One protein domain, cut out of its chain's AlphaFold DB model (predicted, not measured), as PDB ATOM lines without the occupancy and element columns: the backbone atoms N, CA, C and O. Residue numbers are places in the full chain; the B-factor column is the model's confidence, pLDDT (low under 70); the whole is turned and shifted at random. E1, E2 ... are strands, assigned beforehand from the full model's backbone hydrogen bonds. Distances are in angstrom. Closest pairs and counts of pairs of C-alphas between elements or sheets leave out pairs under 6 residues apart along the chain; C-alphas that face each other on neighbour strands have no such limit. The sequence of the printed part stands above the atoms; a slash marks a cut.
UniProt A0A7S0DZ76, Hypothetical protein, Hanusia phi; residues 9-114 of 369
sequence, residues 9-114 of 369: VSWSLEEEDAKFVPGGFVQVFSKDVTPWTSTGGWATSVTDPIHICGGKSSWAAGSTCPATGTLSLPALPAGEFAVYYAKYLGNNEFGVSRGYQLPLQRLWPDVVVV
ATOM      1  N   VAL A   9       7.984 -17.229  44.616       68.75
ATOM      2  CA  VAL A   9       8.140 -18.685  44.547       68.75
ATOM      3  C   VAL A   9       9.624 -19.017  44.523       68.75
ATOM      4  O   VAL A   9      10.377 -18.468  43.719       68.75
ATOM      5  N   SER A  10      10.048 -19.899  45.421       70.19
ATOM      6  CA  SER A  10      11.368 -20.520  45.359       70.19
ATOM      7  C   SER A  10      11.326 -21.734  44.438       70.19
ATOM      8  O   SER A  10      10.354 -22.486  44.458       70.19
ATOM      9  N   TRP A  11      12.386 -21.953  43.666       71.12
ATOM     10  CA  TRP A  11      12.574 -23.197  42.923       71.12
ATOM     11  C   TRP A  11      13.862 -23.883  43.373       71.12
ATOM     12  O   TRP A  11      14.827 -23.228  43.776       71.12
ATOM     13  N   SER A  12      13.846 -25.210  43.289       70.06
ATOM     14  CA  SER A  12      15.006 -26.076  43.446       70.06
ATOM     15  C   SER A  12      14.937 -27.137  42.355       70.06
ATOM     16  O   SER A  12      13.928 -27.832  42.228       70.06
ATOM     17  N   LEU A  13      15.971 -27.197  41.529       66.00
ATOM     18  CA  LEU A  13      16.181 -28.199  40.492       66.00
ATOM     19  C   LEU A  13      17.350 -29.074  40.937       66.00
ATOM     20  O   LEU A  13      18.337 -28.559  41.466       66.00
ATOM     21  N   GLU A  14      17.260 -30.380  40.703       64.31
ATOM     22  CA  GLU A  14      18.399 -31.267  40.936       64.31
ATOM     23  C   GLU A  14      19.593 -30.823  40.071       64.31
ATOM     24  O   GLU A  14      19.434 -30.315  38.959       64.31
ATOM     25  N   GLU A  15      20.816 -30.981  40.578       59.38
ATOM     26  CA  GLU A  15      22.025 -30.439  39.939       59.38
ATOM     27  C   GLU A  15      22.280 -31.034  38.538       59.38
ATOM     28  O   GLU A  15      22.865 -30.389  37.665       59.38
ATOM     29  N   GLU A  16      21.789 -32.251  38.284       57.22
ATOM     30  CA  GLU A  16      21.804 -32.884  36.960       57.22
ATOM     31  C   GLU A  16      20.738 -32.311  36.012       57.22
ATOM     32  O   GLU A  16      20.960 -32.237  34.800       57.22
ATOM     33  N   ASP A  17      19.627 -31.811  36.551       57.34
ATOM     34  CA  ASP A  17      18.561 -31.143  35.804       57.34
ATOM     35  C   ASP A  17      18.887 -29.678  35.491       57.34
ATOM     36  O   ASP A  17      18.470 -29.168  34.448       57.34
ATOM     37  N   ALA A  18      19.706 -29.029  36.325       55.34
ATOM     38  CA  ALA A  18      20.237 -27.681  36.096       55.34
ATOM     39  C   ALA A  18      21.176 -27.592  34.871       55.34
ATOM     40  O   ALA A  18      21.437 -26.498  34.355       55.34
ATOM     41  N   LYS A  19      21.669 -28.742  34.380       52.47
ATOM     42  CA  LYS A  19      22.576 -28.855  33.223       52.47
ATOM     43  C   LYS A  19      21.873 -28.786  31.861       52.47
ATOM     44  O   LYS A  19      22.566 -28.777  30.845       52.47
ATOM     45  N   PHE A  20      20.539 -28.708  31.797       50.38
ATOM     46  CA  PHE A  20      19.811 -28.783  30.524       50.38
ATOM     47  C   PHE A  20      19.027 -27.512  30.132       50.38
ATOM     48  O   PHE A  20      18.216 -26.981  30.879       50.38
ATOM     49  N   VAL A  21      19.340 -27.091  28.897       57.19
ATOM     50  CA  VAL A  21      18.754 -26.160  27.908       57.19
ATOM     51  C   VAL A  21      17.883 -24.969  28.390       57.19
ATOM     52  O   VAL A  21      16.797 -25.147  28.939       57.19
ATOM     53  N   PRO A  22      18.260 -23.725  28.035       59.94
ATOM     54  CA  PRO A  22      17.437 -22.530  28.234       59.94
ATOM     55  C   PRO A  22      16.130 -22.585  27.462       59.94
ATOM     56  O   PRO A  22      16.070 -23.083  26.340       59.94
ATOM     57  N   GLY A  23      15.102 -21.967  28.035       69.25
ATOM     58  CA  GLY A  23      13.737 -22.005  27.514       69.25
ATOM     59  C   GLY A  23      12.758 -22.614  28.508       69.25
ATOM     60  O   GLY A  23      11.556 -22.455  28.325       69.25
ATOM     61  N   GLY A  24      13.257 -23.232  29.584       80.25
ATOM     62  CA  GLY A  24      12.417 -23.615  30.710       80.25
ATOM     63  C   GLY A  24      11.750 -22.398  31.350       80.25
ATOM     64  O   GLY A  24      12.334 -21.310  31.426       80.25
ATOM     65  N   PHE A  25      10.510 -22.569  31.784       85.56
ATOM     66  CA  PHE A  25       9.731 -21.494  32.384       85.56
ATOM     67  C   PHE A  25       8.852 -22.005  33.516       85.56
ATOM     68  O   PHE A  25       8.512 -23.186  33.588       85.56
ATOM     69  N   VAL A  26       8.485 -21.080  34.391       87.19
ATOM     70  CA  VAL A  26       7.468 -21.266  35.416       87.19
ATOM     71  C   VAL A  26       6.175 -20.637  34.932       87.19
ATOM     72  O   VAL A  26       6.184 -19.545  34.363       87.19
ATOM     73  N   GLN A  27       5.062 -21.319  35.157       90.44
ATOM     74  CA  GLN A  27       3.746 -20.800  34.822       90.44
ATOM     75  C   GLN A  27       2.712 -21.232  35.857       90.44
ATOM     76  O   GLN A  27       2.809 -22.309  36.451       90.44
ATOM     77  N   VAL A  28       1.739 -20.355  36.096       90.50
ATOM     78  CA  VAL A  28       0.712 -20.535  37.121       90.50
ATOM     79  C   VAL A  28      -0.602 -20.958  36.472       90.50
ATOM     80  O   VAL A  28      -1.029 -20.376  35.473       90.50
ATOM     81  N   PHE A  29      -1.253 -21.949  37.067       92.19
ATOM     82  CA  PHE A  29      -2.552 -22.482  36.663       92.19
ATOM     83  C   PHE A  29      -3.483 -22.528  37.879       92.19
ATOM     84  O   PHE A  29      -3.025 -22.474  39.018       92.19
ATOM     85  N   SER A  30      -4.793 -22.641  37.671       91.00
ATOM     86  CA  SER A  30      -5.718 -22.936  38.775       91.00
ATOM     87  C   SER A  30      -5.390 -24.300  39.405       91.00
ATOM     88  O   SER A  30      -4.919 -25.198  38.706       91.00
ATOM     89  N   LYS A  31      -5.626 -24.456  40.716       82.69
ATOM     90  CA  LYS A  31      -5.128 -25.576  41.547       82.69
ATOM     91  C   LYS A  31      -5.442 -27.000  41.051       82.69
ATOM     92  O   LYS A  31      -4.677 -27.910  41.351       82.69
ATOM     93  N   ASP A  32      -6.465 -27.176  40.217       85.62
ATOM     94  CA  ASP A  32      -6.881 -28.485  39.685       85.62
ATOM     95  C   ASP A  32      -6.728 -28.618  38.158       85.62
ATOM     96  O   ASP A  32      -7.201 -29.575  37.543       85.62
ATOM     97  N   VAL A  33      -6.064 -27.656  37.514       88.62
ATOM     98  CA  VAL A  33      -5.838 -27.681  36.066       88.62
ATOM     99  C   VAL A  33      -4.575 -28.474  35.751       88.62
ATOM    100  O   VAL A  33      -3.485 -28.158  36.225       88.62
ATOM    101  N   THR A  34      -4.719 -29.493  34.898       88.69
ATOM    102  CA  THR A  34      -3.575 -30.196  34.305       88.69
ATOM    103  C   THR A  34      -3.004 -29.337  33.172       88.69
ATOM    104  O   THR A  34      -3.720 -29.096  32.199       88.69
ATOM    105  N   PRO A  35      -1.740 -28.880  33.249       89.88
ATOM    106  CA  PRO A  35      -1.203 -27.898  32.303       89.88
ATOM    107  C   PRO A  35      -1.147 -28.359  30.847       89.88
ATOM    108  O   PRO A  35      -1.213 -27.535  29.938       89.88
ATOM    109  N   TRP A  36      -0.995 -29.664  30.616       90.31
ATOM    110  CA  TRP A  36      -0.925 -30.233  29.277       90.31
ATOM    111  C   TRP A  36      -1.565 -31.619  29.221       90.31
ATOM    112  O   TRP A  36      -1.340 -32.452  30.099       90.31
ATOM    113  N   THR A  37      -2.316 -31.886  28.153       85.00
ATOM    114  CA  THR A  37      -2.858 -33.216  27.836       85.00
ATOM    115  C   THR A  37      -2.616 -33.560  26.367       85.00
ATOM    116  O   THR A  37      -2.537 -32.674  25.517       85.00
ATOM    117  N   SER A  38      -2.535 -34.853  26.039       81.56
ATOM    118  CA  SER A  38      -2.282 -35.302  24.661       81.56
ATOM    119  C   SER A  38      -3.416 -34.971  23.688       81.56
ATOM    120  O   SER A  38      -3.168 -34.816  22.497       81.56
ATOM    121  N   THR A  39      -4.648 -34.852  24.183       84.88
ATOM    122  CA  THR A  39      -5.841 -34.545  23.385       84.88
ATOM    123  C   THR A  39      -6.170 -33.053  23.351       84.88
ATOM    124  O   THR A  39      -6.621 -32.562  22.321       84.88
ATOM    125  N   GLY A  40      -5.956 -32.332  24.458       82.94
ATOM    126  CA  GLY A  40      -6.317 -30.917  24.603       82.94
ATOM    127  C   GLY A  40      -5.163 -29.932  24.413       82.94
ATOM    128  O   GLY A  40      -5.409 -28.737  24.288       82.94
ATOM    129  N   GLY A  41      -3.913 -30.400  24.379       87.31
ATOM    130  CA  GLY A  41      -2.742 -29.526  24.338       87.31
ATOM    131  C   GLY A  41      -2.547 -28.761  25.650       87.31
ATOM    132  O   GLY A  41      -2.826 -29.293  26.725       87.31
ATOM    133  N   TRP A  42      -2.026 -27.534  25.553       87.25
ATOM    134  CA  TRP A  42      -1.784 -26.651  26.700       87.25
ATOM    135  C   TRP A  42      -3.085 -26.055  27.239       87.25
ATOM    136  O   TRP A  42      -3.881 -25.502  26.482       87.25
ATOM    137  N   ALA A  43      -3.271 -26.128  28.554       91.81
ATOM    138  CA  ALA A  43      -4.356 -25.445  29.239       91.81
ATOM    139  C   ALA A  43      -4.121 -23.926  29.285       91.81
ATOM    140  O   ALA A  43      -2.986 -23.452  29.203       91.81
ATOM    141  N   THR A  44      -5.195 -23.159  29.467       92.75
ATOM    142  CA  THR A  44      -5.100 -21.715  29.703       92.75
ATOM    143  C   THR A  44      -4.430 -21.457  31.050       92.75
ATOM    144  O   THR A  44      -4.920 -21.893  32.093       92.75
ATOM    145  N   SER A  45      -3.313 -20.741  31.030       91.06
ATOM    146  CA  SER A  45      -2.600 -20.311  32.227       91.06
ATOM    147  C   SER A  45      -3.177 -19.020  32.807       91.06
ATOM    148  O   SER A  45      -3.816 -18.229  32.116       91.06
ATOM    149  N   VAL A  46      -2.903 -18.783  34.090       89.88
ATOM    150  CA  VAL A  46      -3.227 -17.529  34.791       89.88
ATOM    151  C   VAL A  46      -2.162 -16.464  34.531       89.88
ATOM    152  O   VAL A  46      -2.447 -15.270  34.575       89.88
ATOM    153  N   THR A  47      -0.929 -16.886  34.243       89.19
ATOM    154  CA  THR A  47       0.197 -15.992  33.958       89.19
ATOM    155  C   THR A  47       0.825 -16.297  32.610       89.19
ATOM    156  O   THR A  47       0.755 -17.426  32.113       89.19
ATOM    157  N   ASP A  48       1.526 -15.310  32.061       89.56
ATOM    158  CA  ASP A  48       2.495 -15.549  30.994       89.56
ATOM    159  C   ASP A  48       3.658 -16.434  31.497       89.56
ATOM    160  O   ASP A  48       3.901 -16.507  32.712       89.56
ATOM    161  N   PRO A  49       4.379 -17.126  30.594       87.69
ATOM    162  CA  PRO A  49       5.580 -17.882  30.936       87.69
ATOM    163  C   PRO A  49       6.650 -16.995  31.574       87.69
ATOM    164  O   PRO A  49       7.065 -15.987  30.996       87.69
ATOM    165  N   ILE A  50       7.152 -17.400  32.739       86.00
ATOM    166  CA  ILE A  50       8.230 -16.693  33.428       86.00
ATOM    167  C   ILE A  50       9.518 -17.502  33.316       86.00
ATOM    168  O   ILE A  50       9.681 -18.551  33.940       86.00
ATOM    169  N   HIS A  51      10.446 -17.028  32.490       82.94
ATOM    170  CA  HIS A  51      11.698 -17.729  32.224       82.94
ATOM    171  C   HIS A  51      12.700 -17.569  33.374       82.94
ATOM    172  O   HIS A  51      13.122 -16.454  33.677       82.94
ATOM    173  N   ILE A  52      13.131 -18.688  33.968       75.56
ATOM    174  CA  ILE A  52      14.060 -18.699  35.116       75.56
ATOM    175  C   ILE A  52      15.465 -18.212  34.718       75.56
ATOM    176  O   ILE A  52      16.156 -17.595  35.523       75.56
ATOM    177  N   CYS A  53      15.885 -18.446  33.470       71.38
ATOM    178  CA  CYS A  53      17.255 -18.178  33.003       71.38
ATOM    179  C   CYS A  53      17.304 -17.310  31.744       71.38
ATOM    180  O   CYS A  53      18.168 -17.485  30.884       71.38
ATOM    181  N   GLY A  54      16.353 -16.381  31.631       69.25
ATOM    182  CA  GLY A  54      16.186 -15.542  30.450       69.25
ATOM    183  C   GLY A  54      15.461 -16.253  29.306       69.25
ATOM    184  O   GLY A  54      15.271 -17.472  29.300       69.25
ATOM    185  N   GLY A  55      15.000 -15.457  28.345       67.75
ATOM    186  CA  GLY A  55      14.294 -15.968  27.176       67.75
ATOM    187  C   GLY A  55      15.210 -16.769  26.251       67.75
ATOM    188  O   GLY A  55      16.437 -16.686  26.306       67.75
ATOM    189  N   LYS A  56      14.599 -17.509  25.323       65.50
ATOM    190  CA  LYS A  56      15.315 -18.332  24.332       65.50
ATOM    191  C   LYS A  56      16.366 -17.548  23.526       65.50
ATOM    192  O   LYS A  56      17.374 -18.116  23.124       65.50
ATOM    193  N   SER A  57      16.131 -16.259  23.280       68.56
ATOM    194  CA  SER A  57      16.986 -15.398  22.453       68.56
ATOM    195  C   SER A  57      18.200 -14.810  23.175       68.56
ATOM    196  O   SER A  57      19.097 -14.303  22.511       68.56
ATOM    197  N   SER A  58      18.239 -14.833  24.509       63.50
ATOM    198  CA  SER A  58      19.277 -14.155  25.298       63.50
ATOM    199  C   SER A  58      20.433 -15.065  25.722       63.50
ATOM    200  O   SER A  58      21.217 -14.673  26.582       63.50
ATOM    201  N   TRP A  59      20.544 -16.277  25.169       65.94
ATOM    202  CA  TRP A  59      21.457 -17.291  25.700       65.94
ATOM    203  C   TRP A  59      22.506 -17.805  24.701       65.94
ATOM    204  O   TRP A  59      22.244 -17.926  23.505       65.94
ATOM    205  N   ALA A  60      23.690 -18.137  25.232       59.78
ATOM    206  CA  ALA A  60      24.852 -18.662  24.517       59.78
ATOM    207  C   ALA A  60      25.126 -20.133  24.880       59.78
ATOM    208  O   ALA A  60      25.042 -20.503  26.046       59.78
ATOM    209  N   ALA A  61      25.490 -20.960  23.893       59.72
ATOM    210  CA  ALA A  61      25.768 -22.386  24.085       59.72
ATOM    211  C   ALA A  61      26.723 -22.658  25.268       59.72
ATOM    212  O   ALA A  61      27.868 -22.214  25.252       59.72
ATOM    213  N   GLY A  62      26.255 -23.416  26.266       61.03
ATOM    214  CA  GLY A  62      27.046 -23.873  27.414       61.03
ATOM    215  C   GLY A  62      26.728 -23.217  28.764       61.03
ATOM    216  O   GLY A  62      27.244 -23.694  29.771       61.03
ATOM    217  N   SER A  63      25.885 -22.180  28.842       64.88
ATOM    218  CA  SER A  63      25.556 -21.565  30.141       64.88
ATOM    219  C   SER A  63      24.511 -22.349  30.947       64.88
ATOM    220  O   SER A  63      23.424 -22.666  30.475       64.88
ATOM    221  N   THR A  64      24.797 -22.604  32.215       66.88
ATOM    222  CA  THR A  64      23.894 -23.326  33.119       66.88
ATOM    223  C   THR A  64      22.896 -22.393  33.800       66.88
ATOM    224  O   THR A  64      23.192 -21.227  34.066       66.88
ATOM    225  N   CYS A  65      21.715 -22.920  34.116       68.75
ATOM    226  CA  CYS A  65      20.775 -22.268  35.021       68.75
ATOM    227  C   CYS A  65      21.237 -22.409  36.478       68.75
ATOM    228  O   CYS A  65      21.816 -23.442  36.819       68.75
ATOM    229  N   PRO A  66      20.947 -21.440  37.368       71.38
ATOM    230  CA  PRO A  66      21.060 -21.664  38.804       71.38
ATOM    231  C   PRO A  66      20.152 -22.825  39.229       71.38
ATOM    232  O   PRO A  66      18.968 -22.841  38.882       71.38
ATOM    233  N   ALA A  67      20.697 -23.777  39.990       69.50
ATOM    234  CA  ALA A  67      19.933 -24.908  40.517       69.50
ATOM    235  C   ALA A  67      18.824 -24.455  41.483       69.50
ATOM    236  O   ALA A  67      17.773 -25.079  41.558       69.50
ATOM    237  N   THR A  68      19.017 -23.331  42.178       73.44
ATOM    238  CA  THR A  68      18.048 -22.770  43.126       73.44
ATOM    239  C   THR A  68      17.887 -21.260  42.947       73.44
ATOM    240  O   THR A  68      18.774 -20.579  42.425       73.44
ATOM    241  N   GLY A  69      16.757 -20.717  43.407       73.12
ATOM    242  CA  GLY A  69      16.573 -19.271  43.574       73.12
ATOM    243  C   GLY A  69      15.139 -18.855  43.915       73.12
ATOM    244  O   GLY A  69      14.316 -19.691  44.292       73.12
ATOM    245  N   THR A  70      14.845 -17.550  43.815       73.94
ATOM    246  CA  THR A  70      13.524 -16.944  44.097       73.94
ATOM    247  C   THR A  70      12.998 -16.046  42.971       73.94
ATOM    248  O   THR A  70      13.735 -15.261  42.377       73.94
ATOM    249  N   LEU A  71      11.719 -16.216  42.606       74.88
ATOM    250  CA  LEU A  71      11.081 -15.544  41.471       74.88
ATOM    251  C   LEU A  71       9.799 -14.853  41.932       74.88
ATOM    252  O   LEU A  71       8.976 -15.455  42.619       74.88
ATOM    253  N   SER A  72       9.631 -13.586  41.556       79.38
ATOM    254  CA  SER A  72       8.390 -12.854  41.805       79.38
ATOM    255  C   SER A  72       7.345 -13.258  40.776       79.38
ATOM    256  O   SER A  72       7.552 -13.093  39.575       79.38
ATOM    257  N   LEU A  73       6.195 -13.716  41.248       80.12
ATOM    258  CA  LEU A  73       5.005 -13.866  40.427       80.12
ATOM    259  C   LEU A  73       4.360 -12.492  40.178       80.12
ATOM    260  O   LEU A  73       4.536 -11.568  40.985       80.12
ATOM    261  N   PRO A  74       3.626 -12.321  39.065       82.31
ATOM    262  CA  PRO A  74       2.750 -11.168  38.892       82.31
ATOM    263  C   PRO A  74       1.640 -11.168  39.955       82.31
ATOM    264  O   PRO A  74       1.426 -12.162  40.649       82.31
ATOM    265  N   ALA A  75       0.936 -10.043  40.085       80.19
ATOM    266  CA  ALA A  75      -0.270  -9.992  40.900       80.19
ATOM    267  C   ALA A  75      -1.287 -11.001  40.352       80.19
ATOM    268  O   ALA A  75      -1.609 -10.983  39.163       80.19
ATOM    269  N   LEU A  76      -1.738 -11.910  41.213       79.75
ATOM    270  CA  LEU A  76      -2.737 -12.912  40.872       79.75
ATOM    271  C   LEU A  76      -4.090 -12.471  41.437       79.75
ATOM    272  O   LEU A  76      -4.124 -11.854  42.507       79.75
ATOM    273  N   PRO A  77      -5.204 -12.790  40.762       80.56
ATOM    274  CA  PRO A  77      -6.525 -12.596  41.345       80.56
ATOM    275  C   PRO A  77      -6.700 -13.488  42.582       80.56
ATOM    276  O   PRO A  77      -5.958 -14.450  42.774       80.56
ATOM    277  N   ALA A  78      -7.701 -13.189  43.410       76.19
ATOM    278  CA  ALA A  78      -8.044 -14.057  44.531       76.19
ATOM    279  C   ALA A  78      -8.421 -15.467  44.030       76.19
ATOM    280  O   ALA A  78      -9.178 -15.610  43.070       76.19
ATOM    281  N   GLY A  79      -7.879 -16.503  44.668       79.31
ATOM    282  CA  GLY A  79      -8.058 -17.898  44.270       79.31
ATOM    283  C   GLY A  79      -6.925 -18.818  44.723       79.31
ATOM    284  O   GLY A  79      -5.949 -18.386  45.341       79.31
ATOM    285  N   GLU A  80      -7.067 -20.104  44.403       82.06
ATOM    286  CA  GLU A  80      -6.051 -21.127  44.650       82.06
ATOM    287  C   GLU A  80      -5.380 -21.549  43.339       82.06
ATOM    288  O   GLU A  80      -6.042 -21.888  42.349       82.06
ATOM    289  N   PHE A  81      -4.050 -21.556  43.339       85.94
ATOM    290  CA  PHE A  81      -3.239 -21.762  42.147       85.94
ATOM    291  C   PHE A  81      -2.145 -22.803  42.370       85.94
ATOM    292  O   PHE A  81      -1.541 -22.875  43.439       85.94
ATOM    293  N   ALA A  82      -1.848 -23.563  41.320       87.81
ATOM    294  CA  ALA A  82      -0.710 -24.464  41.239       87.81
ATOM    295  C   ALA A  82       0.359 -23.868  40.315       87.81
ATOM    296  O   ALA A  82       0.061 -23.296  39.262       87.81
ATOM    297  N   VAL A  83       1.621 -24.015  40.710       86.38
ATOM    298  CA  VAL A  83       2.769 -23.505  39.962       86.38
ATOM    299  C   VAL A  83       3.498 -24.680  39.326       86.38
ATOM    300  O   VAL A  83       3.804 -25.662  39.999       86.38
ATOM    301  N   TYR A  84       3.785 -24.591  38.030       87.19
ATOM    302  CA  TYR A  84       4.469 -25.652  37.296       87.19
ATOM    303  C   TYR A  84       5.740 -25.138  36.638       87.19
ATOM    304  O   TYR A  84       5.768 -24.042  36.078       87.19
ATOM    305  N   TYR A  85       6.777 -25.967  36.677       85.69
ATOM    306  CA  TYR A  85       7.995 -25.808  35.907       85.69
ATOM    307  C   TYR A  85       7.930 -26.671  34.644       85.69
ATOM    308  O   TYR A  85       7.787 -27.897  34.697       85.69
ATOM    309  N   ALA A  86       8.044 -26.014  33.492       87.06
ATOM    310  CA  ALA A  86       8.157 -26.655  32.195       87.06
ATOM    311  C   ALA A  86       9.631 -26.748  31.799       87.06
ATOM    312  O   ALA A  86      10.208 -25.781  31.299       87.06
ATOM    313  N   LYS A  87      10.247 -27.918  32.004       82.06
ATOM    314  CA  LYS A  87      11.631 -28.172  31.581       82.06
ATOM    315  C   LYS A  87      11.699 -28.271  30.061       82.06
ATOM    316  O   LYS A  87      11.017 -29.102  29.460       82.06
ATOM    317  N   TYR A  88      12.521 -27.438  29.436       79.81
ATOM    318  CA  TYR A  88      12.705 -27.455  27.990       79.81
ATOM    319  C   TYR A  88      13.733 -28.518  27.588       79.81
ATOM    320  O   TYR A  88      14.846 -28.535  28.104       79.81
ATOM    321  N   LEU A  89      13.370 -29.404  26.656       76.00
ATOM    322  CA  LEU A  89      14.236 -30.502  26.198       76.00
ATOM    323  C   LEU A  89      14.892 -30.221  24.835       76.00
ATOM    324  O   LEU A  89      15.628 -31.060  24.313       76.00
ATOM    325  N   GLY A  90      14.641 -29.046  24.250       73.88
ATOM    326  CA  GLY A  90      15.215 -28.615  22.976       73.88
ATOM    327  C   GLY A  90      14.199 -28.493  21.842       73.88
ATOM    328  O   GLY A  90      12.995 -28.707  22.001       73.88
ATOM    329  N   ASN A  91      14.691 -28.091  20.667       70.94
ATOM    330  CA  ASN A  91      13.863 -28.022  19.468       70.94
ATOM    331  C   ASN A  91      13.516 -29.429  18.977       70.94
ATOM    332  O   ASN A  91      14.250 -30.392  19.202       70.94
ATOM    333  N   ASN A  92      12.399 -29.526  18.264       72.38
ATOM    334  CA  ASN A  92      12.066 -30.741  17.540       72.38
ATOM    335  C   ASN A  92      13.040 -30.882  16.369       72.38
ATOM    336  O   ASN A  92      13.117 -29.998  15.516       72.38
ATOM    337  N   GLU A  93      13.775 -31.987  16.332       68.25
ATOM    338  CA  GLU A  93      14.784 -32.262  15.314       68.25
ATOM    339  C   GLU A  93      14.569 -33.670  14.767       68.25
ATOM    340  O   GLU A  93      14.281 -34.604  15.518       68.25
ATOM    341  N   PHE A  94      14.681 -33.820  13.444       70.81
ATOM    342  CA  PHE A  94      14.607 -35.118  12.759       70.81
ATOM    343  C   PHE A  94      13.349 -35.946  13.093       70.81
ATOM    344  O   PHE A  94      13.408 -37.167  13.208       70.81
ATOM    345  N   GLY A  95      12.201 -35.282  13.272       65.31
ATOM    346  CA  GLY A  95      10.930 -35.941  13.599       65.31
ATOM    347  C   GLY A  95      10.782 -36.364  15.066       65.31
ATOM    348  O   GLY A  95       9.740 -36.899  15.435       65.31
ATOM    349  N   VAL A  96      11.774 -36.092  15.920       65.69
ATOM    350  CA  VAL A  96      11.688 -36.329  17.363       65.69
ATOM    351  C   VAL A  96      11.144 -35.074  18.039       65.69
ATOM    352  O   VAL A  96      11.803 -34.032  18.064       65.69
ATOM    353  N   SER A  97       9.933 -35.170  18.594       65.62
ATOM    354  CA  SER A  97       9.375 -34.107  19.431       65.62
ATOM    355  C   SER A  97      10.106 -34.086  20.771       65.62
ATOM    356  O   SER A  97       9.928 -34.996  21.577       65.62
ATOM    357  N   ARG A  98      10.936 -33.066  21.000       69.25
ATOM    358  CA  ARG A  98      11.638 -32.869  22.275       69.25
ATOM    359  C   ARG A  98      10.894 -31.871  23.152       69.25
ATOM    360  O   ARG A  98      10.650 -32.181  24.307       69.25
ATOM    361  N   GLY A  99      10.434 -30.752  22.586       78.94
ATOM    362  CA  GLY A  99       9.528 -29.798  23.235       78.94
ATOM    363  C   GLY A  99       9.839 -29.545  24.716       78.94
ATOM    364  O   GLY A  99      10.928 -29.086  25.064       78.94
ATOM    365  N   TYR A 100       8.873 -29.860  25.578       82.81
ATOM    366  CA  TYR A 100       9.005 -29.787  27.031       82.81
ATOM    367  C   TYR A 100       8.805 -31.166  27.655       82.81
ATOM    368  O   TYR A 100       8.063 -31.993  27.120       82.81
ATOM    369  N   GLN A 101       9.449 -31.401  28.794       83.62
ATOM    370  CA  GLN A 101       9.257 -32.619  29.571       83.62
ATOM    371  C   GLN A 101       7.819 -32.701  30.076       83.62
ATOM    372  O   GLN A 101       7.296 -31.735  30.624       83.62
ATOM    373  N   LEU A 102       7.201 -33.867  29.906       82.19
ATOM    374  CA  LEU A 102       5.857 -34.168  30.381       82.19
ATOM    375  C   LEU A 102       5.900 -35.409  31.293       82.19
ATOM    376  O   LEU A 102       6.624 -36.353  30.962       82.19
ATOM    377  N   PRO A 103       5.130 -35.450  32.397       84.38
ATOM    378  CA  PRO A 103       4.307 -34.358  32.927       84.38
ATOM    379  C   PRO A 103       5.164 -33.177  33.412       84.38
ATOM    380  O   PRO A 103       6.343 -33.346  33.718       84.38
ATOM    381  N   LEU A 104       4.574 -31.976  33.462       85.62
ATOM    382  CA  LEU A 104       5.274 -30.815  34.016       85.62
ATOM    383  C   LEU A 104       5.542 -31.027  35.508       85.62
ATOM    384  O   LEU A 104       4.719 -31.606  36.220       85.62
ATOM    385  N   GLN A 105       6.665 -30.505  35.992       83.88
ATOM    386  CA  GLN A 105       7.025 -30.608  37.399       83.88
ATOM    387  C   GLN A 105       6.213 -29.596  38.210       83.88
ATOM    388  O   GLN A 105       6.279 -28.396  37.955       83.88
ATOM    389  N   ARG A 106       5.445 -30.064  39.199       82.25
ATOM    390  CA  ARG A 106       4.741 -29.176  40.134       82.25
ATOM    391  C   ARG A 106       5.733 -28.595  41.136       82.25
ATOM    392  O   ARG A 106       6.462 -29.344  41.784       82.25
ATOM    393  N   LEU A 107       5.743 -27.274  41.264       74.31
ATOM    394  CA  LEU A 107       6.486 -26.557  42.292       74.31
ATOM    395  C   LEU A 107       5.579 -26.369  43.510       74.31
ATOM    396  O   LEU A 107       4.432 -25.946  43.374       74.31
ATOM    397  N   TRP A 108       6.098 -26.701  44.687       61.84
ATOM    398  CA  TRP A 108       5.385 -26.575  45.957       61.84
ATOM    399  C   TRP A 108       5.915 -25.380  46.757       61.84
ATOM    400  O   TRP A 108       7.114 -25.099  46.690       61.84
ATOM    401  N   PRO A 109       5.064 -24.696  47.547       59.31
ATOM    402  CA  PRO A 109       3.632 -24.951  47.776       59.31
ATOM    403  C   PRO A 109       2.694 -24.315  46.727       59.31
ATOM    404  O   PRO A 109       3.108 -23.459  45.947       59.31
ATOM    405  N   ASP A 110       1.410 -24.700  46.757       68.62
ATOM    406  CA  ASP A 110       0.338 -23.984  46.045       68.62
ATOM    407  C   ASP A 110       0.235 -22.527  46.521       68.62
ATOM    408  O   ASP A 110       0.451 -22.218  47.698       68.62
ATOM    409  N   VAL A 111      -0.140 -21.625  45.615       71.31
ATOM    410  CA  VAL A 111      -0.316 -20.201  45.916       71.31
ATOM    411  C   VAL A 111      -1.792 -19.935  46.191       71.31
ATOM    412  O   VAL A 111      -2.631 -20.114  45.312       71.31
ATOM    413  N   VAL A 112      -2.108 -19.484  47.405       70.06
ATOM    414  CA  VAL A 112      -3.458 -19.042  47.782       70.06
ATOM    415  C   VAL A 112      -3.451 -17.526  47.910       70.06
ATOM    416  O   VAL A 112      -2.747 -16.971  48.754       70.06
ATOM    417  N   VAL A 113      -4.236 -16.855  47.073       68.19
ATOM    418  CA  VAL A 113      -4.461 -15.412  47.163       68.19
ATOM    419  C   VAL A 113      -5.852 -15.184  47.728       68.19
ATOM    420  O   VAL A 113      -6.849 -15.580  47.132       68.19
ATOM    421  N   VAL A 114      -5.918 -14.552  48.896       62.22
ATOM    422  CA  VAL A 114      -7.184 -14.156  49.518       62.22
ATOM    423  C   VAL A 114      -7.536 -12.731  49.114       62.22
ATOM    424  O   VAL A 114      -6.661 -11.872  48.999       62.22
TER     425      VAL A 114
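This is residues 9 to 114 of the 369 residues of the protein "Hypothetical protein" of Hanusia phi (UniProt A0A7S0DZ76). There is little regular structure: a small, strongly twisted sheet, E2-E4-E5, and a separate two-strand ribbon, E1-E3, whose strand E1 comes near E5 at Trp 11 and Leu 107, are joined by long loops, residues 13 to 24, 31 to 67 and 87 to 104. Both sheets are antiparallel. The 106 printed residues hold no named helix and five named strands, E1 to E5 (all strand, 32 residues), compact with a radius of gyration of the C-alphas of 14.2 A, spanning 44 by 34 by 23 A.

Start at E1, residues 9 to 12, antiparallel to E3, residues 68 to 72: N 9 and O 71 are 2.8 A apart. E2, residues 25 to 30, pairs with E4, residues 79 to 86, at N 29 and O 82, 2.9 A. E4 forms a hairpin with E5, residues 105 to 113; see N 81 and O 111, 2.8 A.

Find C-alpha 9 at (8.140, -18.685, 44.547) and C-alpha 113 at (-4.461, -15.412, 47.163). E1 to E5 measure 10.1, 16.8, 13.9, 22.0 and 21.4 A; E5 bends by 63 degrees at residue 108.

The printed part has no cut. The links E1 to E2, E2 to E3 and E4 to E5 are long. Phe 94 and Val 114 have the C-alphas farthest apart, 47.6 A. Confidence is low, under 70, in 35 residues, among them 13 to 23 and 54 to 65.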